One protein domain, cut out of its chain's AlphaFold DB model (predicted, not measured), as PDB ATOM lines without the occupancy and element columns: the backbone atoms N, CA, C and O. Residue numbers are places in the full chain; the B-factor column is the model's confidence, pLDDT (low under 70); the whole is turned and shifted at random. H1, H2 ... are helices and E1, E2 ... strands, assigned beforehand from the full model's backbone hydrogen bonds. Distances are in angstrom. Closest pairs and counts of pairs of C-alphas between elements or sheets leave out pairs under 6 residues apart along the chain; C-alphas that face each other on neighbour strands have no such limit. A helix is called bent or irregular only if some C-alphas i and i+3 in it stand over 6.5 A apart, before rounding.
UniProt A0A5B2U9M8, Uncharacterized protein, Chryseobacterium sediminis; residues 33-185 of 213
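Overview. This is residues 33 to 185 of the 213 residues of an uncharacterized protein of Chryseobacterium sediminis (UniProt A0A5B2U9M8). A strongly twisted sheet of six strands has a helical hairpin, H1 and H2, packed over one face, with the sheet curling round H2. H3 is a short helix that only grazes the sheet, set between two long links, and the long loop of residues 131 to 150 reaches far from the core. The printed part has 153 residues, with three named helices and six named strands in the order H1 H2 E1 E2 E3 H3 E4 E5 E6. The sheet order is E1 E2 E3 E4 E5 E6, mixed, and the class is mixed, helices and strands. The whole is compact, with a radius of gyration of the C-alphas of 15.5 A and spans of 47 by 32 by 31 A.

Arrangement. H1, residues 38 to 57, and H2, residues 69 to 89, form a helical hairpin; they touch, closest at the C-alphas of Ala 49 and Cys 77, 4.9 A apart, and run opposite ways at a shallow tilt of 34 degrees, only just short of steep. E1, residues 90 to 93, E2, residues 97 to 102, and E3, residues 105 to 111, form a meander, each strand the antiparallel neighbour of the one before. N 91 and O 99 are 3.0 A apart, and N 100 and O 107 are 2.9 A apart, both within hydrogen-bond range. After H3, residues 124 to 130, comes E4, residues 151 to 158, parallel to E3, with N 108 and O 152 2.8 A apart. E3, H3 and E4 are a strand-helix-strand unit, two parallel neighbour strands with a helix between, and its crossover is right-handed. E5, residues 164 to 173, and E6, residues 176 to 182, complete a second meander with E4; N 153 and O 170 are 2.8 A apart, and N 169 and O 181 are 2.9 A apart. H1 and H2 lie on the same face of the sheet, giving two layers, helices on one face of a sheet. H1 lies over E4 at a height over the sheet of 8.8 A, slantwise to the strands at 36 degrees to E4 on the local plane. The closest C-alphas of H2 and E2 are those of Gln 89 and Arg 101, 5.2 A apart. H3 is apart from H1 and H2. Every O i to N i+4 pair is within hydrogen-bond range in H1 and H3, and 15 of 17 are in H2.

Along the chain. H1 begins at C-alpha 38 (204.637, 179.025, 151.434) and is 28.4 A long. H2 is 26.8 A long, irregular, with C-alphas 85 and 88 9.4 A apart, and has a kink of 71 degrees near residue 83. E4 is 22.4 A long; E5, 25.3 A long, bends by 58 degrees at residue 167. E6 ends at C-alpha 182 (197.561, 170.405, 159.261).

Size, cuts and confidence. The two C-alphas farthest apart are those of Lys 61 and Asp 145, 47.7 A. The printed part has no cut. The long links are H1 to H2, E3 to H3 and H3 to E4. The mean pLDDT of the printed part is 87.9; residue 121 and residues 134 to 147 are under 70.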
ATOM      1  N   TYR A  33     208.716 177.050 160.250       94.06
ATOM      2  CA  TYR A  33     209.354 178.359 160.162       94.06
ATOM      3  C   TYR A  33     209.835 178.673 158.739       94.06
ATOM      4  O   TYR A  33     209.492 179.722 158.193       94.06
ATOM      5  N   ASP A  34     210.571 177.750 158.115       94.44
ATOM      6  CA  ASP A  34     211.137 177.920 156.771       94.44
ATOM      7  C   ASP A  34     210.041 178.135 155.717       94.44
ATOM      8  O   ASP A  34     210.190 178.954 154.806       94.44
ATOM      9  N   LEU A  35     208.929 177.400 155.840       95.38
ATOM     10  CA  LEU A  35     207.813 177.424 154.894       95.38
ATOM     11  C   LEU A  35     206.654 178.326 155.336       95.38
ATOM     12  O   LEU A  35     205.589 178.255 154.727       95.38
ATOM     13  N   LYS A  36     206.829 179.190 156.343       94.56
ATOM     14  CA  LYS A  36     205.747 180.024 156.905       94.56
ATOM     15  C   LYS A  36     204.967 180.833 155.860       94.56
ATOM     16  O   LYS A  36     203.755 180.961 155.979       94.56
ATOM     17  N   ASP A  37     205.647 181.316 154.818       93.31
ATOM     18  CA  ASP A  37     205.033 182.103 153.742       93.31
ATOM     19  C   ASP A  37     204.466 181.203 152.627       93.31
ATOM     20  O   ASP A  37     203.540 181.576 151.914       93.31
ATOM     21  N   ILE A  38     205.003 179.988 152.482       95.31
ATOM     22  CA  ILE A  38     204.637 179.025 151.434       95.31
ATOM     23  C   ILE A  38     203.407 178.207 151.839       95.31
ATOM     24  O   ILE A  38     202.547 177.944 151.002       95.31
ATOM     25  N   LEU A  39     203.307 177.812 153.114       95.75
ATOM     26  CA  LEU A  39     202.239 176.949 153.619       95.75
ATOM     27  C   LEU A  39     200.847 177.552 153.393       95.75
ATOM     28  O   LEU A  39     200.039 176.864 152.767       95.75
ATOM     29  N   PRO A  40     200.549 178.808 153.792       95.94
ATOM     30  CA  PRO A  40     199.235 179.399 153.545       95.94
ATOM     31  C   PRO A  40     198.855 179.385 152.064       95.94
ATOM     32  O   PRO A  40     197.758 178.955 151.711       95.94
ATOM     33  N   MET A  41     199.793 179.770 151.191       95.75
ATOM     34  CA  MET A  41     199.577 179.771 149.744       95.75
ATOM     35  C   MET A  41     199.312 178.362 149.208       95.75
ATOM     36  O   MET A  41     198.439 178.193 148.365       95.75
ATOM     37  N   LEU A  42     200.032 177.348 149.691       96.31
ATOM     38  CA  LEU A  42     199.867 175.962 149.252       96.31
ATOM     39  C   LEU A  42     198.498 175.387 149.654       96.31
ATOM     40  O   LEU A  42     197.853 174.706 148.853       96.31
ATOM     41  N   PHE A  43     198.026 175.699 150.865       96.94
ATOM     42  CA  PHE A  43     196.678 175.335 151.311       96.94
ATOM     43  C   PHE A  43     195.590 176.058 150.508       96.94
ATOM     44  O   PHE A  43     194.589 175.438 150.146       96.94
ATOM     45  N   GLU A  44     195.790 177.332 150.175       96.31
ATOM     46  CA  GLU A  44     194.860 178.092 149.332       96.31
ATOM     47  C   GLU A  44     194.809 177.549 147.890       96.31
ATOM     48  O   GLU A  44     193.718 177.336 147.362       96.31
ATOM     49  N   VAL A  45     195.961 177.231 147.277       97.19
ATOM     50  CA  VAL A  45     196.037 176.549 145.965       97.19
ATOM     51  C   VAL A  45     195.195 175.277 145.984       97.19
ATOM     52  O   VAL A  45     194.406 175.025 145.073       97.19
ATOM     53  N   PHE A  46     195.343 174.469 147.037       97.50
ATOM     54  CA  PHE A  46     194.597 173.226 147.172       97.50
ATOM     55  C   PHE A  46     193.090 173.450 147.295       97.50
ATOM     56  O   PHE A  46     192.312 172.735 146.659       97.50
ATOM     57  N   GLN A  47     192.675 174.441 148.086       96.75
ATOM     58  CA  GLN A  47     191.266 174.782 148.252       96.75
ATOM     59  C   GLN A  47     190.627 175.156 146.909       96.75
ATOM     60  O   GLN A  47     189.598 174.583 146.550       96.75
ATOM     61  N   ILE A  48     191.272 176.036 146.138       97.75
ATOM     62  CA  ILE A  48     190.791 176.453 144.813       97.75
ATOM     63  C   ILE A  48     190.749 175.263 143.853       97.75
ATOM     64  O   ILE A  48     189.756 175.057 143.155       97.75
ATOM     65  N   ALA A  49     191.802 174.440 143.834       97.88
ATOM     66  CA  ALA A  49     191.846 173.253 142.985       97.88
ATOM     67  C   ALA A  49     190.710 172.273 143.314       97.88
ATOM     68  O   ALA A  49     190.088 171.718 142.406       97.88
ATOM     69  N   ARG A  50     190.399 172.090 144.602       97.38
ATOM     70  CA  ARG A  50     189.285 171.253 145.062       97.38
ATOM     71  C   ARG A  50     187.934 171.806 144.615       97.38
ATOM     72  O   ARG A  50     187.106 171.039 144.131       97.38
ATOM     73  N   GLU A  51     187.708 173.109 144.755       97.19
ATOM     74  CA  GLU A  51     186.469 173.767 144.316       97.19
ATOM     75  C   GLU A  51     186.261 173.610 142.807       97.19
ATOM     76  O   GLU A  51     185.232 173.079 142.382       97.19
ATOM     77  N   ARG A  52     187.286 173.923 142.004       98.00
ATOM     78  CA  ARG A  52     187.252 173.728 140.545       98.00
ATOM     79  C   ARG A  52     187.018 172.270 140.155       98.00
ATOM     80  O   ARG A  52     186.272 171.995 139.219       98.00
ATOM     81  N   THR A  53     187.616 171.330 140.887       97.31
ATOM     82  CA  THR A  53     187.397 169.893 140.665       97.31
ATOM     83  C   THR A  53     185.939 169.520 140.899       97.31
ATOM     84  O   THR A  53     185.332 168.846 140.067       97.31
ATOM     85  N   ASN A  54     185.359 169.974 142.013       95.44
ATOM     86  CA  ASN A  54     183.959 169.713 142.333       95.44
ATOM     87  C   ASN A  54     183.025 170.299 141.269       95.44
ATOM     88  O   ASN A  54     182.070 169.631 140.873       95.44
ATOM     89  N   ASP A  55     183.317 171.500 140.770       96.69
ATOM     90  CA  ASP A  55     182.541 172.135 139.705       96.69
ATOM     91  C   ASP A  55     182.645 171.387 138.374       96.69
ATOM     92  O   ASP A  55     181.622 171.107 137.749       96.69
ATOM     93  N   ALA A  56     183.849 170.978 137.971       96.31
ATOM     94  CA  ALA A  56     184.056 170.192 136.755       96.31
ATOM     95  C   ALA A  56     183.320 168.842 136.808       96.31
ATOM     96  O   ALA A  56     182.717 168.407 135.826       96.31
ATOM     97  N   LEU A  57     183.297 168.188 137.973       95.31
ATOM     98  CA  LEU A  57     182.617 166.906 138.149       95.31
ATOM     99  C   LEU A  57     181.089 166.994 138.077       95.31
ATOM    100  O   LEU A  57     180.456 165.971 137.810       95.31
ATOM    101  N   LYS A  58     180.480 168.175 138.268       94.94
ATOM    102  CA  LYS A  58     179.021 168.360 138.120       94.94
ATOM    103  C   LYS A  58     178.527 168.035 136.709       94.94
ATOM    104  O   LYS A  58     177.366 167.677 136.549       94.94
ATOM    105  N   GLN A  59     179.405 168.102 135.705       94.81
ATOM    106  CA  GLN A  59     179.084 167.763 134.314       94.81
ATOM    107  C   GLN A  59     178.805 166.266 134.110       94.81
ATOM    108  O   GLN A  59     178.170 165.879 133.133       94.81
ATOM    109  N   PHE A  60     179.252 165.416 135.039       94.19
ATOM    110  CA  PHE A  60     179.134 163.966 134.938       94.19
ATOM    111  C   PHE A  60     178.317 163.416 136.101       94.19
ATOM    112  O   PHE A  60     178.636 163.658 137.272       94.19
ATOM    113  N   LYS A  61     177.305 162.601 135.795       93.06
ATOM    114  CA  LYS A  61     176.594 161.819 136.815       93.06
ATOM    115  C   LYS A  61     177.571 160.873 137.525       93.06
ATOM    116  O   LYS A  61     178.416 160.306 136.829       93.06
ATOM    117  N   PRO A  62     177.491 160.690 138.856       90.06
ATOM    118  CA  PRO A  62     178.429 159.854 139.609       90.06
ATOM    119  C   PRO A  62     178.651 158.456 139.020       90.06
ATOM    120  O   PRO A  62     179.789 157.996 138.974       90.06
ATOM    121  N   GLU A  63     177.600 157.824 138.502       92.62
ATOM    122  CA  GLU A  63     177.612 156.463 137.955       92.62
ATOM    123  C   GLU A  63     178.362 156.363 136.619       92.62
ATOM    124  O   GLU A  63     178.847 155.296 136.255       92.62
ATOM    125  N   ALA A  64     178.475 157.476 135.888       93.94
ATOM    126  CA  ALA A  64     179.157 157.547 134.596       93.94
ATOM    127  C   ALA A  64     180.632 157.970 134.718       93.94
ATOM    128  O   ALA A  64     181.353 158.019 133.719       93.94
ATOM    129  N   ARG A  65     181.099 158.316 135.923       93.12
ATOM    130  CA  ARG A  65     182.477 158.770 136.139       93.12
ATOM    131  C   ARG A  65     183.419 157.574 136.111       93.12
ATOM    132  O   ARG A  65     183.267 156.630 136.881       93.12
ATOM    133  N   SER A  66     184.454 157.647 135.277       92.88
ATOM    134  CA  SER A  66     185.553 156.688 135.372       92.88
ATOM    135  C   SER A  66     186.301 156.880 136.697       92.88
ATOM    136  O   SER A  66     186.428 157.999 137.200       92.88
ATOM    137  N   GLY A  67     186.839 155.797 137.264       87.12
ATOM    138  CA  GLY A  67     187.506 155.846 138.573       87.12
ATOM    139  C   GLY A  67     188.710 156.801 138.644       87.12
ATOM    140  O   GLY A  67     189.050 157.280 139.723       87.12
ATOM    141  N   ASN A  68     189.324 157.116 137.496       90.88
ATOM    142  CA  ASN A  68     190.475 158.020 137.395       90.88
ATOM    143  C   ASN A  68     190.099 159.462 137.020       90.88
ATOM    144  O   ASN A  68     190.976 160.323 137.018       90.88
ATOM    145  N   LEU A  69     188.826 159.749 136.727       94.69
ATOM    146  CA  LEU A  69     188.391 161.077 136.292       94.69
ATOM    147  C   LEU A  69     188.683 162.146 137.351       94.69
ATOM    148  O   LEU A  69     189.392 163.106 137.071       94.69
ATOM    149  N   GLU A  70     188.176 161.966 138.574       95.12
ATOM    150  CA  GLU A  70     188.380 162.940 139.652       95.12
ATOM    151  C   GLU A  70     189.871 163.143 139.984       95.12
ATOM    152  O   GLU A  70     190.294 164.298 140.015       95.12
ATOM    153  N   PRO A  71     190.695 162.091 140.196       92.94
ATOM    154  CA  PRO A  71     192.125 162.278 140.432       92.94
ATOM    155  C   PRO A  71     192.830 163.083 139.335       92.94
ATOM    156  O   PRO A  71     193.657 163.934 139.656       92.94
ATOM    157  N   ASN A  72     192.490 162.845 138.065       94.94
ATOM    158  CA  ASN A  72     193.106 163.533 136.930       94.94
ATOM    159  C   ASN A  72     192.667 165.000 136.829       94.94
ATOM    160  O   ASN A  72     193.498 165.867 136.545       94.94
ATOM    161  N   ILE A  73     191.388 165.292 137.094       97.12
ATOM    162  CA  ILE A  73     190.880 166.670 137.157       97.12
ATOM    163  C   ILE A  73     191.562 167.408 138.307       97.12
ATOM    164  O   ILE A  73     192.134 168.471 138.084       97.12
ATOM    165  N   LEU A  74     191.590 166.822 139.509       97.31
ATOM    166  CA  LEU A  74     192.233 167.439 140.667       97.31
ATOM    167  C   LEU A  74     193.717 167.695 140.425       97.31
ATOM    168  O   LEU A  74     194.206 168.771 140.753       97.31
ATOM    169  N   GLN A  75     194.434 166.728 139.848       95.56
ATOM    170  CA  GLN A  75     195.845 166.895 139.509       95.56
ATOM    171  C   GLN A  75     196.045 168.057 138.531       95.56
ATOM    172  O   GLN A  75     196.949 168.861 138.736       95.56
ATOM    173  N   SER A  76     195.194 168.167 137.511       97.19
ATOM    174  CA  SER A  76     195.258 169.250 136.524       97.19
ATOM    175  C   SER A  76     194.957 170.611 137.152       97.19
ATOM    176  O   SER A  76     195.769 171.522 137.023       97.19
ATOM    177  N   CYS A  77     193.854 170.736 137.900       97.94
ATOM    178  CA  CYS A  77     193.488 171.979 138.585       97.94
ATOM    179  C   CYS A  77     194.547 172.401 139.613       97.94
ATOM    180  O   CYS A  77     194.860 173.583 139.730       97.94
ATOM    181  N   PHE A  78     195.116 171.441 140.348       98.12
ATOM    182  CA  PHE A  78     196.180 171.712 141.309       98.12
ATOM    183  C   PHE A  78     197.471 172.141 140.610       98.12
ATOM    184  O   PHE A  78     198.078 173.113 141.036       98.12
ATOM    185  N   ALA A  79     197.882 171.461 139.534       97.19
ATOM    186  CA  ALA A  79     199.067 171.841 138.765       97.19
ATOM    187  C   ALA A  79     198.931 173.250 138.183       97.19
ATOM    188  O   ALA A  79     199.842 174.055 138.334       97.19
ATOM    189  N   GLU A  80     197.792 173.559 137.561       97.44
ATOM    190  CA  GLU A  80     197.516 174.868 136.966       97.44
ATOM    191  C   GLU A  80     197.659 175.997 137.998       97.44
ATOM    192  O   GLU A  80     198.419 176.946 137.789       97.44
ATOM    193  N   GLU A  81     196.981 175.868 139.140       97.81
ATOM    194  CA  GLU A  81     197.001 176.884 140.194       97.81
ATOM    195  C   GLU A  81     198.360 176.940 140.916       97.81
ATOM    196  O   GLU A  81     198.833 178.013 141.287       97.81
ATOM    197  N   LEU A  82     199.046 175.806 141.079       97.62
ATOM    198  CA  LEU A  82     200.380 175.773 141.677       97.62
ATOM    199  C   LEU A  82     201.419 176.442 140.768       97.62
ATOM    200  O   LEU A  82     202.230 177.243 141.235       97.62
ATOM    201  N   PHE A  83     201.404 176.132 139.472       96.38
ATOM    202  CA  PHE A  83     202.378 176.658 138.513       96.38
ATOM    203  C   PHE A  83     202.171 178.151 138.273       96.38
ATOM    204  O   PHE A  83     203.150 178.881 138.120       96.38
ATOM    205  N   SER A  84     200.927 178.636 138.305       96.19
ATOM    206  CA  SER A  84     200.647 180.069 138.172       96.19
ATOM    207  C   SER A  84     201.241 180.886 139.330       96.19
ATOM    208  O   SER A  84     201.780 181.973 139.102       96.19
ATOM    209  N   ARG A  85     201.218 180.350 140.560       95.62
ATOM    210  CA  ARG A  85     201.735 181.033 141.760       95.62
ATOM    211  C   ARG A  85     203.234 180.872 141.966       95.62
ATOM    212  O   ARG A  85     203.917 181.850 142.253       95.62
ATOM    213  N   PHE A  86     203.744 179.652 141.820       94.12
ATOM    214  CA  PHE A  86     205.133 179.315 142.149       94.12
ATOM    215  C   PHE A  86     206.063 179.290 140.925       94.12
ATOM    216  O   PHE A  86     207.283 179.229 141.077       94.12
ATOM    217  N   LYS A  87     205.516 179.423 139.708       92.12
ATOM    218  CA  LYS A  87     206.266 179.552 138.447       92.12
ATOM    219  C   LYS A  87     207.351 178.477 138.334       92.12
ATOM    220  O   LYS A  87     207.067 177.308 138.543       92.12
ATOM    221  N   LEU A  88     208.600 178.865 138.064       87.81
ATOM    222  CA  LEU A  88     209.739 177.963 137.861       87.81
ATOM    223  C   LEU A  88     210.058 177.062 139.068       87.81
ATOM    224  O   LEU A  88     210.772 176.076 138.913       87.81
ATOM    225  N   GLN A  89     209.540 177.374 140.260       91.00
ATOM    226  CA  GLN A  89     209.697 176.523 141.442       91.00
ATOM    227  C   GLN A  89     208.767 175.307 141.413       91.00
ATOM    228  O   GLN A  89     209.035 174.327 142.109       91.00
ATOM    229  N   ALA A  90     207.686 175.363 140.631       93.94
ATOM    230  CA  ALA A  90     206.718 174.292 140.501       93.94
ATOM    231  C   ALA A  90     206.651 173.779 139.059       93.94
ATOM    232  O   ALA A  90     206.521 174.538 138.104       93.94
ATOM    233  N   SER A  91     206.738 172.466 138.896       92.31
ATOM    234  CA  SER A  91     206.740 171.845 137.575       92.31
ATOM    235  C   SER A  91     206.279 170.394 137.637       92.31
ATOM    236  O   SER A  91     206.046 169.825 138.712       92.31
ATOM    237  N   PHE A  92     206.129 169.788 136.461       90.25
ATOM    238  CA  PHE A  92     206.037 168.343 136.349       90.25
ATOM    239  C   PHE A  92     207.442 167.733 136.337       90.25
ATOM    240  O   PHE A  92     208.222 167.960 135.418       90.25
ATOM    241  N   GLY A  93     207.735 166.907 137.336       82.31
ATOM    242  CA  GLY A  93     208.851 165.970 137.319       82.31
ATOM    243  C   GLY A  93     208.514 164.678 136.565       82.31
ATOM    244  O   GLY A  93     207.441 164.514 135.971       82.31
ATOM    245  N   LYS A  94     209.424 163.700 136.636       79.12
ATOM    246  CA  LYS A  94     209.293 162.424 135.915       79.12
ATOM    247  C   LYS A  94     207.963 161.715 136.221       79.12
ATOM    248  O   LYS A  94     207.564 161.561 137.384       79.12
ATOM    249  N   TYR A  95     207.321 161.204 135.170       81.88
ATOM    250  CA  TYR A  95     205.991 160.581 135.206       81.88
ATOM    251  C   TYR A  95     204.884 161.519 135.734       81.88
ATOM    252  O   TYR A  95     204.045 161.095 136.529       81.88
ATOM    253  N   PHE A  96     204.912 162.794 135.330       85.75
ATOM    254  CA  PHE A  96     203.906 163.811 135.673       85.75
ATOM    255  C   PHE A  96     203.717 164.042 137.179       85.75
ATOM    256  O   PHE A  96     202.633 164.401 137.645       85.75
ATOM    257  N   ARG A  97     204.770 163.848 137.977       86.50
ATOM    258  CA  ARG A  97     204.731 164.195 139.403       86.50
ATOM    259  C   ARG A  97     204.750 165.704 139.546       86.50
ATOM    260  O   ARG A  97     205.691 166.332 139.091       86.50
ATOM    261  N   ILE A  98     203.754 166.267 140.212       93.12
ATOM    262  CA  ILE A  98     203.782 167.683 140.572       93.12
ATOM    263  C   ILE A  98     204.798 167.855 141.697       93.12
ATOM    264  O   ILE A  98     204.679 167.216 142.750       93.12
ATOM    265  N   THR A  99     205.795 168.691 141.446       92.06
ATOM    266  CA  THR A  99     206.893 168.982 142.367       92.06
ATOM    267  C   THR A  99     206.967 170.478 142.600       92.06
ATOM    268  O   THR A  99     206.942 171.234 141.634       92.06
ATOM    269  N   LEU A 100     207.100 170.891 143.859       93.94
ATOM    270  CA  LEU A 100     207.421 172.260 144.257       93.94
ATOM    271  C   LEU A 100     208.754 172.250 145.008       93.94
ATOM    272  O   LEU A 100     208.876 171.576 146.028       93.94
ATOM    273  N   ARG A 101     209.742 173.001 144.525       92.12
ATOM    274  CA  ARG A 101     210.997 173.245 145.243       92.12
ATOM    275  C   ARG A 101     210.937 174.592 145.935       92.12
ATOM    276  O   ARG A 101     210.888 175.625 145.274       92.12
ATOM    277  N   ALA A 102     210.953 174.596 147.261       91.50
ATOM    278  CA  ALA A 102     210.882 175.829 148.032       91.50
ATOM    279  C   ALA A 102     211.722 175.719 149.302       91.50
ATOM    280  O   ALA A 102     211.626 174.737 150.031       91.50
ATOM    281  N   LYS A 103     212.531 176.751 149.576       91.31
ATOM    282  CA  LYS A 103     213.272 176.924 150.844       91.31
ATOM    283  C   LYS A 103     214.126 175.702 151.248       91.31
ATOM    284  O   LYS A 103     214.288 175.397 152.426       91.31
ATOM    285  N   GLY A 104     214.699 175.013 150.258       88.38
ATOM    286  CA  GLY A 104     215.544 173.836 150.472       88.38
ATOM    287  C   GLY A 104     214.775 172.546 150.772       88.38
ATOM    288  O   GLY A 104     215.337 171.661 151.418       88.38
ATOM    289  N   TYR A 105     213.504 172.467 150.360       91.75
ATOM    290  CA  TYR A 105     212.649 171.281 150.420       91.75
ATOM    291  C   TYR A 105     212.092 170.947 149.035       91.75
ATOM    292  O   TYR A 105     211.765 171.844 148.252       91.75
ATOM    293  N   ILE A 106     211.884 169.653 148.780       91.50
ATOM    294  CA  ILE A 106     211.118 169.160 147.629       91.50
ATOM    295  C   ILE A 106     209.746 168.717 148.134       91.50
ATOM    296  O   ILE A 106     209.642 167.780 148.918       91.50
ATOM    297  N   ILE A 107     208.679 169.359 147.676       94.44
ATOM    298  CA  ILE A 107     207.303 169.055 148.072       94.44
ATOM    299  C   ILE A 107     206.611 168.302 146.934       94.44
ATOM    300  O   ILE A 107     206.507 168.799 145.812       94.44
ATOM    301  N   LEU A 108     206.119 167.099 147.228       94.06
ATOM    302  CA  LEU A 108     205.393 166.245 146.286       94.06
ATOM    303  C   LEU A 108     203.898 166.246 146.582       94.06
ATOM    304  O   LEU A 108     203.501 166.037 147.728       94.06
ATOM    305  N   PHE A 109     203.069 166.375 145.545       95.25
ATOM    306  CA  PHE A 109     201.617 166.272 145.697       95.25
ATOM    307  C   PHE A 109     201.130 164.818 145.679       95.25
ATOM    308  O   PHE A 109     201.412 164.079 144.730       95.25
ATOM    309  N   LYS A 110     200.386 164.386 146.706       94.56
ATOM    310  CA  LYS A 110     199.909 163.000 146.851       94.56
ATOM    311  C   LYS A 110     198.513 162.904 147.472       94.56
ATOM    312  O   LYS A 110     198.120 163.701 148.306       94.56
ATOM    313  N   LYS A 111     197.787 161.836 147.137       95.00
ATOM    314  CA  LYS A 111     196.682 161.341 147.971       95.00
ATOM    315  C   LYS A 111     197.257 160.523 149.130       95.00
ATOM    316  O   LYS A 111     198.165 159.718 148.907       95.00
ATOM    317  N   PHE A 112     196.721 160.686 150.331       94.81
ATOM    318  CA  PHE A 112     197.079 159.927 151.525       94.81
ATOM    319  C   PHE A 112     196.102 158.780 151.787       94.81
ATOM    320  O   PHE A 112     194.918 158.841 151.451       94.81
ATOM    321  N   SER A 113     196.621 157.708 152.382       92.44
ATOM    322  CA  SER A 113     195.822 156.615 152.923       92.44
ATOM    323  C   SER A 113     195.174 157.018 154.252       92.44
ATOM    324  O   SER A 113     195.540 158.017 154.873       92.44
ATOM    325  N   ASN A 114     194.281 156.165 154.758       87.69
ATOM    326  CA  ASN A 114     193.704 156.321 156.099       87.69
ATOM    327  C   ASN A 114     194.768 156.287 157.211       87.69
ATOM    328  O   ASN A 114     194.552 156.838 158.281       87.69
ATOM    329  N   THR A 115     195.937 155.690 156.950       87.69
ATOM    330  CA  THR A 115     197.087 155.681 157.872       87.69
ATOM    331  C   THR A 115     197.978 156.924 157.726       87.69
ATOM    332  O   THR A 115     199.098 156.925 158.228       87.69
ATOM    333  N   GLY A 116     197.558 157.926 156.944       86.31
ATOM    334  CA  GLY A 116     198.304 159.162 156.685       86.31
ATOM    335  C   GLY A 116     199.487 159.024 155.723       86.31
ATOM    336  O   GLY A 116     200.191 159.994 155.486       86.31
ATOM    337  N   LYS A 117     199.745 157.844 155.145       90.19
ATOM    338  CA  LYS A 117     200.907 157.651 154.262       90.19
ATOM    339  C   LYS A 117     200.567 158.011 152.810       90.19
ATOM    340  O   LYS A 117     199.449 157.734 152.373       90.19
ATOM    341  N   PRO A 118     201.514 158.549 152.020       90.12
ATOM    342  CA  PRO A 118     201.319 158.760 150.587       90.12
ATOM    343  C   PRO A 118     200.931 157.465 149.865       90.12
ATOM    344  O   PRO A 118     201.649 156.465 149.924       90.12
ATOM    345  N   MET A 119     199.811 157.480 149.143       88.81
ATOM    346  CA  MET A 119     199.366 156.347 148.335       88.81
ATOM    347  C   MET A 119     200.264 156.198 147.110       88.81
ATOM    348  O   MET A 119     200.320 157.082 146.254       88.81
ATOM    349  N   ASN A 120     200.959 155.070 147.003       78.81
ATOM    350  CA  ASN A 120     201.884 154.782 145.914       78.81
ATOM    351  C   ASN A 120     201.786 153.319 145.474       78.81
ATOM    352  O   ASN A 120     201.547 152.432 146.292       78.81
ATOM    353  N   ILE A 121     202.083 153.066 144.199       67.75
ATOM    354  CA  ILE A 121     202.436 151.724 143.730       67.75
ATOM    355  C   ILE A 121     203.807 151.382 144.323       67.75
ATOM    356  O   ILE A 121     204.758 152.157 144.174       67.75
ATOM    357  N   LYS A 122     203.912 150.247 145.022       74.81
ATOM    358  CA  LYS A 122     205.163 149.806 145.654       74.81
ATOM    359  C   LYS A 122     206.221 149.573 144.573       74.81
ATOM    360  O   LYS A 122     206.141 148.624 143.807       74.81
ATOM    361  N   THR A 123     207.204 150.460 144.517       72.31
ATOM    362  CA  THR A 123     208.351 150.393 143.605       72.31
ATOM    363  C   THR A 123     209.615 150.749 144.379       72.31
ATOM    364  O   THR A 123     209.528 151.429 145.406       72.31
ATOM    365  N   LYS A 124     210.792 150.344 143.881       77.94
ATOM    366  CA  LYS A 124     212.086 150.720 144.484       77.94
ATOM    367  C   LYS A 124     212.212 152.242 144.648       77.94
ATOM    368  O   LYS A 124     212.578 152.719 145.712       77.94
ATOM    369  N   ASN A 125     211.782 153.008 143.641       76.69
ATOM    370  CA  ASN A 125     211.788 154.473 143.696       76.69
ATOM    371  C   ASN A 125     210.895 155.018 144.816       76.69
ATOM    372  O   ASN A 125     211.293 155.910 145.551       76.69
ATOM    373  N   VAL A 126     209.693 154.468 144.988       78.56
ATOM    374  CA  VAL A 126     208.790 154.883 146.072       78.56
ATOM    375  C   VAL A 126     209.378 154.569 147.446       78.56
ATOM    376  O   VAL A 126     209.233 155.379 148.360       78.56
ATOM    377  N   GLN A 127     210.046 153.422 147.597       77.94
ATOM    378  CA  GLN A 127     210.749 153.077 148.834       77.94
ATOM    379  C   GLN A 127     211.902 154.049 149.097       77.94
ATOM    380  O   GLN A 127     212.020 154.548 150.211       77.94
ATOM    381  N   ASN A 128     212.691 154.385 148.075       78.00
ATOM    382  CA  ASN A 128     213.783 155.348 148.198       78.00
ATOM    383  C   ASN A 128     213.273 156.732 148.609       78.00
ATOM    384  O   ASN A 128     213.771 157.276 149.587       78.00
ATOM    385  N   ILE A 129     212.229 157.254 147.959       79.00
ATOM    386  CA  ILE A 129     211.608 158.538 148.327       79.00
ATOM    387  C   ILE A 129     211.068 158.486 149.768       79.00
ATOM    388  O   ILE A 129     211.337 159.383 150.557       79.00
ATOM    389  N   SER A 130     210.351 157.421 150.144       76.38
ATOM    390  CA  SER A 130     209.768 157.289 151.496       76.38
ATOM    391  C   SER A 130     210.820 157.142 152.602       76.38
ATOM    392  O   SER A 130     210.540 157.434 153.762       76.38
ATOM    393  N   ASN A 131     212.016 156.672 152.244       78.12
ATOM    394  CA  ASN A 131     213.167 156.546 153.134       78.12
ATOM    395  C   ASN A 131     214.139 157.726 152.998       78.12
ATOM    396  O   ASN A 131     215.217 157.686 153.593       78.12
ATOM    397  N   GLN A 132     213.802 158.734 152.183       80.94
ATOM    398  CA  GLN A 132     214.654 159.890 151.896       80.94
ATOM    399  C   GLN A 132     216.036 159.485 151.315       80.94
ATOM    400  O   GLN A 132     217.037 160.168 151.499       80.94
ATOM    401  N   LYS A 133     216.123 158.327 150.646       73.75
ATOM    402  CA  LYS A 133     217.342 157.733 150.054       73.75
ATOM    403  C   LYS A 133     217.423 157.973 148.543       73.75
ATOM    404  O   LYS A 133     217.883 157.112 147.797       73.75
ATOM    405  N   GLN A 134     216.865 159.078 148.062       66.62
ATOM    406  CA  GLN A 134     216.773 159.329 146.632       66.62
ATOM    407  C   GLN A 134     218.139 159.781 146.091       66.62
ATOM    408  O   GLN A 134     218.553 160.901 146.334       66.62
ATOM    409  N   THR A 135     218.821 158.905 145.353       52.09
ATOM    410  CA  THR A 135     220.159 159.145 144.770       52.09
ATOM    411  C   THR A 135     220.137 159.492 143.279       52.09
ATOM    412  O   THR A 135     221.182 159.647 142.667       52.09
ATOM    413  N   LEU A 136     218.955 159.571 142.660       51.12
ATOM    414  CA  LEU A 136     218.794 159.860 141.231       51.12
ATOM    415  C   LEU A 136     217.985 161.139 141.034       51.12
ATOM    416  O   LEU A 136     216.964 161.307 141.714       51.12
ATOM    417  N   SER A 137     218.390 161.949 140.049       57.84
ATOM    418  CA  SER A 137     217.701 163.146 139.546       57.84
ATOM    419  C   SER A 137     216.294 162.816 139.015       57.84
ATOM    420  O   SER A 137     216.018 162.745 137.822       57.84
ATOM    421  N   LEU A 138     215.345 162.548 139.915       55.66
ATOM    422  CA  LEU A 138     213.922 162.435 139.564       55.66
ATOM    423  C   LEU A 138     213.265 163.809 139.398       55.66
ATOM    424  O   LEU A 138     212.122 163.891 138.936       55.66
ATOM    425  N   PHE A 139     213.979 164.857 139.808       56.38
ATOM    426  CA  PHE A 139     213.431 166.185 140.029       56.38
ATOM    427  C   PHE A 139     214.309 167.320 139.485       56.38
ATOM    428  O   PHE A 139     213.873 168.467 139.595       56.38
ATOM    429  N   ALA A 140     215.546 167.083 139.014       51.97
ATOM    430  CA  ALA A 140     216.345 168.161 138.413       51.97
ATOM    431  C   ALA A 140     216.134 168.206 136.896       51.97
ATOM    432  O   ALA A 140     215.873 167.190 136.256       51.97
ATOM    433  N   MET A 141     216.182 169.428 136.364       46.81
ATOM    434  CA  MET A 141     216.155 169.718 134.927       46.81
ATOM    435  C   MET A 141     217.504 169.415 134.258       46.81
ATOM    436  O   MET A 141     217.554 169.269 133.045       46.81
ATOM    437  N   GLU A 142     218.567 169.278 135.052       48.31
ATOM    438  CA  GLU A 142     219.918 168.919 134.621       48.31
ATOM    439  C   GLU A 142     220.428 167.728 135.443       48.31
ATOM    440  O   GLU A 142     219.935 167.464 136.548       48.31
ATOM    441  N   ASP A 143     221.410 167.011 134.892       45.75
ATOM    442  CA  ASP A 143     222.127 165.900 135.522       45.75
ATOM    443  C   ASP A 143     222.991 166.408 136.692       45.75
ATOM    444  O   ASP A 143     224.217 166.437 136.632       45.75
ATOM    445  N   SER A 144     222.347 166.862 137.770       50.06
ATOM    446  CA  SER A 144     223.006 167.027 139.058       50.06
ATOM    447  C   SER A 144     222.851 165.738 139.861       50.06
ATOM    448  O   SER A 144     221.746 165.306 140.207       50.06
ATOM    449  N   ASP A 145     223.988 165.116 140.160       47.44
ATOM    450  CA  ASP A 145     224.069 163.808 140.817       47.44
ATOM    451  C   ASP A 145     223.676 163.835 142.306       47.44
ATOM    452  O   ASP A 145     223.731 162.811 142.987       47.44
ATOM    453  N   TYR A 146     223.267 164.992 142.842       51.69
ATOM    454  CA  TYR A 146     223.093 165.160 144.280       51.69
ATOM    455  C   TYR A 146     221.901 166.051 144.658       51.69
ATOM    456  O   TYR A 146     221.860 167.244 144.354       51.69
ATOM    457  N   GLN A 147     220.919 165.461 145.349       62.38
ATOM    458  CA  GLN A 147     219.761 166.151 145.926       62.38
ATOM    459  C   GLN A 147     219.589 165.755 147.393       62.38
ATOM    460  O   GLN A 147     219.002 164.722 147.697       62.38
ATOM    461  N   ASP A 148     220.063 166.618 148.290       73.44
ATOM    462  CA  ASP A 148     219.974 166.435 149.749       73.44
ATOM    463  C   ASP A 148     218.784 167.160 150.392       73.44
ATOM    464  O   ASP A 148     218.632 167.174 151.617       73.44
ATOM    465  N   GLU A 149     217.935 167.786 149.577       85.06
ATOM    466  CA  GLU A 149     216.731 168.461 150.049       85.06
ATOM    467  C   GLU A 149     215.743 167.431 150.630       85.06
ATOM    468  O   GLU A 149     215.379 166.476 149.935       85.06
ATOM    469  N   PRO A 150     215.258 167.609 151.876       89.56
ATOM    470  CA  PRO A 150     214.244 166.730 152.435       89.56
ATOM    471  C   PRO A 150     212.981 166.749 151.571       89.56
ATOM    472  O   PRO A 150     212.479 167.812 151.186       89.56
ATOM    473  N   ILE A 151     212.438 165.562 151.309       91.50
ATOM    474  CA  ILE A 151     211.205 165.391 150.551       91.50
ATOM    475  C   ILE A 151     210.018 165.438 151.510       91.50
ATOM    476  O   ILE A 151     209.870 164.593 152.397       91.50
ATOM    477  N   LEU A 152     209.142 166.405 151.293       94.69
ATOM    478  CA  LEU A 152     207.867 166.553 151.974       94.69
ATOM    479  C   LEU A 152     206.739 166.092 151.051       94.69
ATOM    480  O   LEU A 152     206.830 166.168 149.824       94.69
ATOM    481  N   PHE A 153     205.641 165.645 151.641       95.88
ATOM    482  CA  PHE A 153     204.444 165.263 150.906       95.88
ATOM    483  C   PHE A 153     203.315 166.202 151.281       95.88
ATOM    484  O   PHE A 153     202.864 166.191 152.420       95.88
ATOM    485  N   PHE A 154     202.844 166.989 150.325       97.50
ATOM    486  CA  PHE A 154     201.614 167.748 150.475       97.50
ATOM    487  C   PHE A 154     200.471 166.977 149.828       97.50
ATOM    488  O   PHE A 154     200.637 166.365 148.771       97.50
ATOM    489  N   GLY A 155     199.306 166.958 150.452       96.00
ATOM    490  CA  GLY A 155     198.271 166.064 149.975       96.00
ATOM    491  C   GLY A 155     196.995 166.102 150.767       96.00
ATOM    492  O   GLY A 155     196.821 166.956 151.624       96.00
ATOM    493  N   TYR A 156     196.122 165.147 150.474       96.50
ATOM    494  CA  TYR A 156     194.765 165.082 151.003       96.50
ATOM    495  C   TYR A 156     194.327 163.646 151.270       96.50
ATOM    496  O   TYR A 156     194.885 162.699 150.709       96.50
ATOM    497  N   LYS A 157     193.282 163.479 152.077       95.50
ATOM    498  CA  LYS A 157     192.591 162.204 152.281       95.50
ATOM    499  C   LYS A 157     191.234 162.219 151.596       95.50
ATOM    500  O   LYS A 157     190.700 163.263 151.229       95.50
ATOM    501  N   LYS A 158     190.664 161.028 151.441       93.50
ATOM    502  CA  LYS A 158     189.247 160.893 151.131       93.50
ATOM    503  C   LYS A 158     188.485 160.420 152.351       93.50
ATOM    504  O   LYS A 158     188.952 159.509 153.032       93.50
ATOM    505  N   ASP A 159     187.339 161.032 152.610       93.06
ATOM    506  CA  ASP A 159     186.430 160.548 153.643       93.06
ATOM    507  C   ASP A 159     185.657 159.300 153.170       93.06
ATOM    508  O   ASP A 159     185.836 158.796 152.056       93.06
ATOM    509  N   ARG A 160     184.777 158.785 154.035       90.31
ATOM    510  CA  ARG A 160     183.923 157.625 153.724       90.31
ATOM    511  C   ARG A 160     182.922 157.901 152.598       90.31
ATOM    512  O   ARG A 160     182.468 156.956 151.963       90.31
ATOM    513  N   LEU A 161     182.602 159.169 152.349       90.00
ATOM    514  CA  LEU A 161     181.735 159.629 151.265       90.00
ATOM    515  C   LEU A 161     182.536 159.948 149.989       90.00
ATOM    516  O   LEU A 161     181.997 160.514 149.042       90.00
ATOM    517  N   ASN A 162     183.816 159.557 149.943       88.00
ATOM    518  CA  ASN A 162     184.734 159.744 148.821       88.00
ATOM    519  C   ASN A 162     185.038 161.222 148.493       88.00
ATOM    520  O   ASN A 162     185.547 161.508 147.406       88.00
ATOM    521  N   GLN A 163     184.786 162.138 149.433       92.06
ATOM    522  CA  GLN A 163     185.062 163.569 149.317       92.06
ATOM    523  C   GLN A 163     186.530 163.880 149.616       92.06
ATOM    524  O   GLN A 163     187.142 163.260 150.485       92.06
ATOM    525  N   ILE A 164     187.083 164.870 148.918       94.75
ATOM    526  CA  ILE A 164     188.453 165.366 149.101       94.75
ATOM    527  C   ILE A 164     188.523 166.242 150.366       94.75
ATOM    528  O   ILE A 164     187.949 167.336 150.412       94.75
ATOM    529  N   VAL A 165     189.241 165.776 151.390       93.94
ATOM    530  CA  VAL A 165     189.300 166.399 152.724       93.94
ATOM    531  C   VAL A 165     190.704 166.338 153.337       93.94
ATOM    532  O   VAL A 165     191.591 165.663 152.815       93.94
ATOM    533  N   ASP A 166     190.883 167.015 154.475       94.06
ATOM    534  CA  ASP A 166     192.084 166.951 155.329       94.06
ATOM    535  C   ASP A 166     193.401 167.190 154.560       94.06
ATOM    536  O   ASP A 166     194.260 166.293 154.491       94.06
ATOM    537  N   PRO A 167     193.558 168.372 153.924       96.00
ATOM    538  CA  PRO A 167     194.833 168.727 153.345       96.00
ATOM    539  C   PRO A 167     195.883 168.876 154.447       96.00
ATOM    540  O   PRO A 167     195.623 169.457 155.503       96.00
ATOM    541  N   GLN A 168     197.081 168.362 154.197       96.56
ATOM    542  CA  GLN A 168     198.190 168.412 155.148       96.56
ATOM    543  C   GLN A 168     199.537 168.240 154.442       96.56
ATOM    544  O   GLN A 168     199.622 167.675 153.346       96.56
ATOM    545  N   LEU A 169     200.594 168.708 155.099       97.06
ATOM    546  CA  LEU A 169     201.981 168.446 154.728       97.06
ATOM    547  C   LEU A 169     202.556 167.388 155.671       97.06
ATOM    548  O   LEU A 169     202.379 167.486 156.879       97.06
ATOM    549  N   ILE A 170     203.257 166.391 155.146       96.44
ATOM    550  CA  ILE A 170     203.798 165.274 155.923       96.44
ATOM    551  C   ILE A 170     205.268 165.085 155.583       96.44
ATOM    552  O   ILE A 170     205.646 165.048 154.409       96.44
ATOM    553  N   TYR A 171     206.082 164.882 156.612       95.19
ATOM    554  CA  TYR A 171     207.438 164.376 156.455       95.19
ATOM    555  C   TYR A 171     207.501 162.902 156.852       95.19
ATOM    556  O   TYR A 171     207.069 162.507 157.940       95.19
ATOM    557  N   LEU A 172     208.046 162.085 155.952       91.19
ATOM    558  CA  LEU A 172     208.340 160.683 156.210       91.19
ATOM    559  C   LEU A 172     209.843 160.470 156.184       91.19
ATOM    560  O   LEU A 172     210.520 160.962 155.283       91.19
ATOM    561  N   ASP A 173     210.328 159.669 157.120       87.81
ATOM    562  CA  ASP A 173     211.682 159.142 157.079       87.81
ATOM    563  C   ASP A 173     211.671 157.689 157.544       87.81
ATOM    564  O   ASP A 173     210.962 157.336 158.490       87.81
ATOM    565  N   GLU A 174     212.422 156.846 156.842       86.25
ATOM    566  CA  GLU A 174     212.446 155.388 157.033       86.25
ATOM    567  C   GLU A 174     211.045 154.743 156.985       86.25
ATOM    568  O   GLU A 174     210.738 153.783 157.692       86.25
ATOM    569  N   GLY A 175     210.148 155.295 156.159       81.00
ATOM    570  CA  GLY A 175     208.778 154.798 156.007       81.00
ATOM    571  C   GLY A 175     207.848 155.094 157.190       81.00
ATOM    572  O   GLY A 175     206.696 154.633 157.186       81.00
ATOM    573  N   VAL A 176     208.306 155.874 158.170       88.00
ATOM    574  CA  VAL A 176     207.539 156.327 159.336       88.00
ATOM    575  C   VAL A 176     207.211 157.809 159.178       88.00
ATOM    576  O   VAL A 176     208.043 158.596 158.733       88.00
ATOM    577  N   ILE A 177     205.981 158.191 159.523       92.62
ATOM    578  CA  ILE A 177     205.588 159.602 159.578       92.62
ATOM    579  C   ILE A 177     206.292 160.221 160.781       92.62
ATOM    580  O   ILE A 177     206.065 159.793 161.909       92.62
ATOM    581  N   ARG A 178     207.160 161.200 160.532       95.12
ATOM    582  CA  ARG A 178     207.903 161.899 161.586       95.12
ATOM    583  C   ARG A 178     207.105 163.073 162.135       95.12
ATOM    584  O   ARG A 178     207.068 163.259 163.343       95.12
ATOM    585  N   PHE A 179     206.441 163.824 161.259       95.69
ATOM    586  CA  PHE A 179     205.482 164.857 161.641       95.69
ATOM    587  C   PHE A 179     204.492 165.136 160.504       95.69
ATOM    588  O   PHE A 179     204.741 164.788 159.343       95.69
ATOM    589  N   ALA A 180     203.389 165.796 160.852       95.88
ATOM    590  CA  ALA A 180     202.423 166.365 159.923       95.88
ATOM    591  C   ALA A 180     202.122 167.816 160.326       95.88
ATOM    592  O   ALA A 180     202.189 168.150 161.505       95.88
ATOM    593  N   ILE A 181     201.825 168.661 159.342       96.25
ATOM    594  CA  ILE A 181     201.353 170.034 159.520       96.25
ATOM    595  C   ILE A 181     199.972 170.109 158.874       96.25
ATOM    596  O   ILE A 181     199.839 169.966 157.651       96.25
ATOM    597  N   HIS A 182     198.949 170.310 159.694       94.94
ATOM    598  CA  HIS A 182     197.561 170.405 159.261       94.94
ATOM    599  C   HIS A 182     197.188 171.838 158.882       94.94
ATOM    600  O   HIS A 182     197.743 172.808 159.396       94.94
ATOM    601  N   GLN A 183     196.184 171.979 158.013       92.75
ATOM    602  CA  GLN A 183     195.670 173.292 157.608       92.75
ATOM    603  C   GLN A 183     195.237 174.157 158.803       92.75
ATOM    604  O   GLN A 183     195.446 175.365 158.787       92.75
ATOM    605  N   SER A 184     194.677 173.549 159.856       90.50
ATOM    606  CA  SER A 184     194.242 174.242 161.077       90.50
ATOM    607  C   SER A 184     195.376 174.918 161.852       90.50
ATOM    608  O   SER A 184     195.119 175.786 162.678       90.50
ATOM    609  N   GLU A 185     196.626 174.519 161.614       89.19
ATOM    610  CA  GLU A 185     197.810 175.078 162.275       89.19
ATOM    611  C   GLU A 185     198.382 176.297 161.533       89.19
ATOM    612  O   GLU A 185     199.349 176.918 161.996       89.19
TER     613      GLU A 185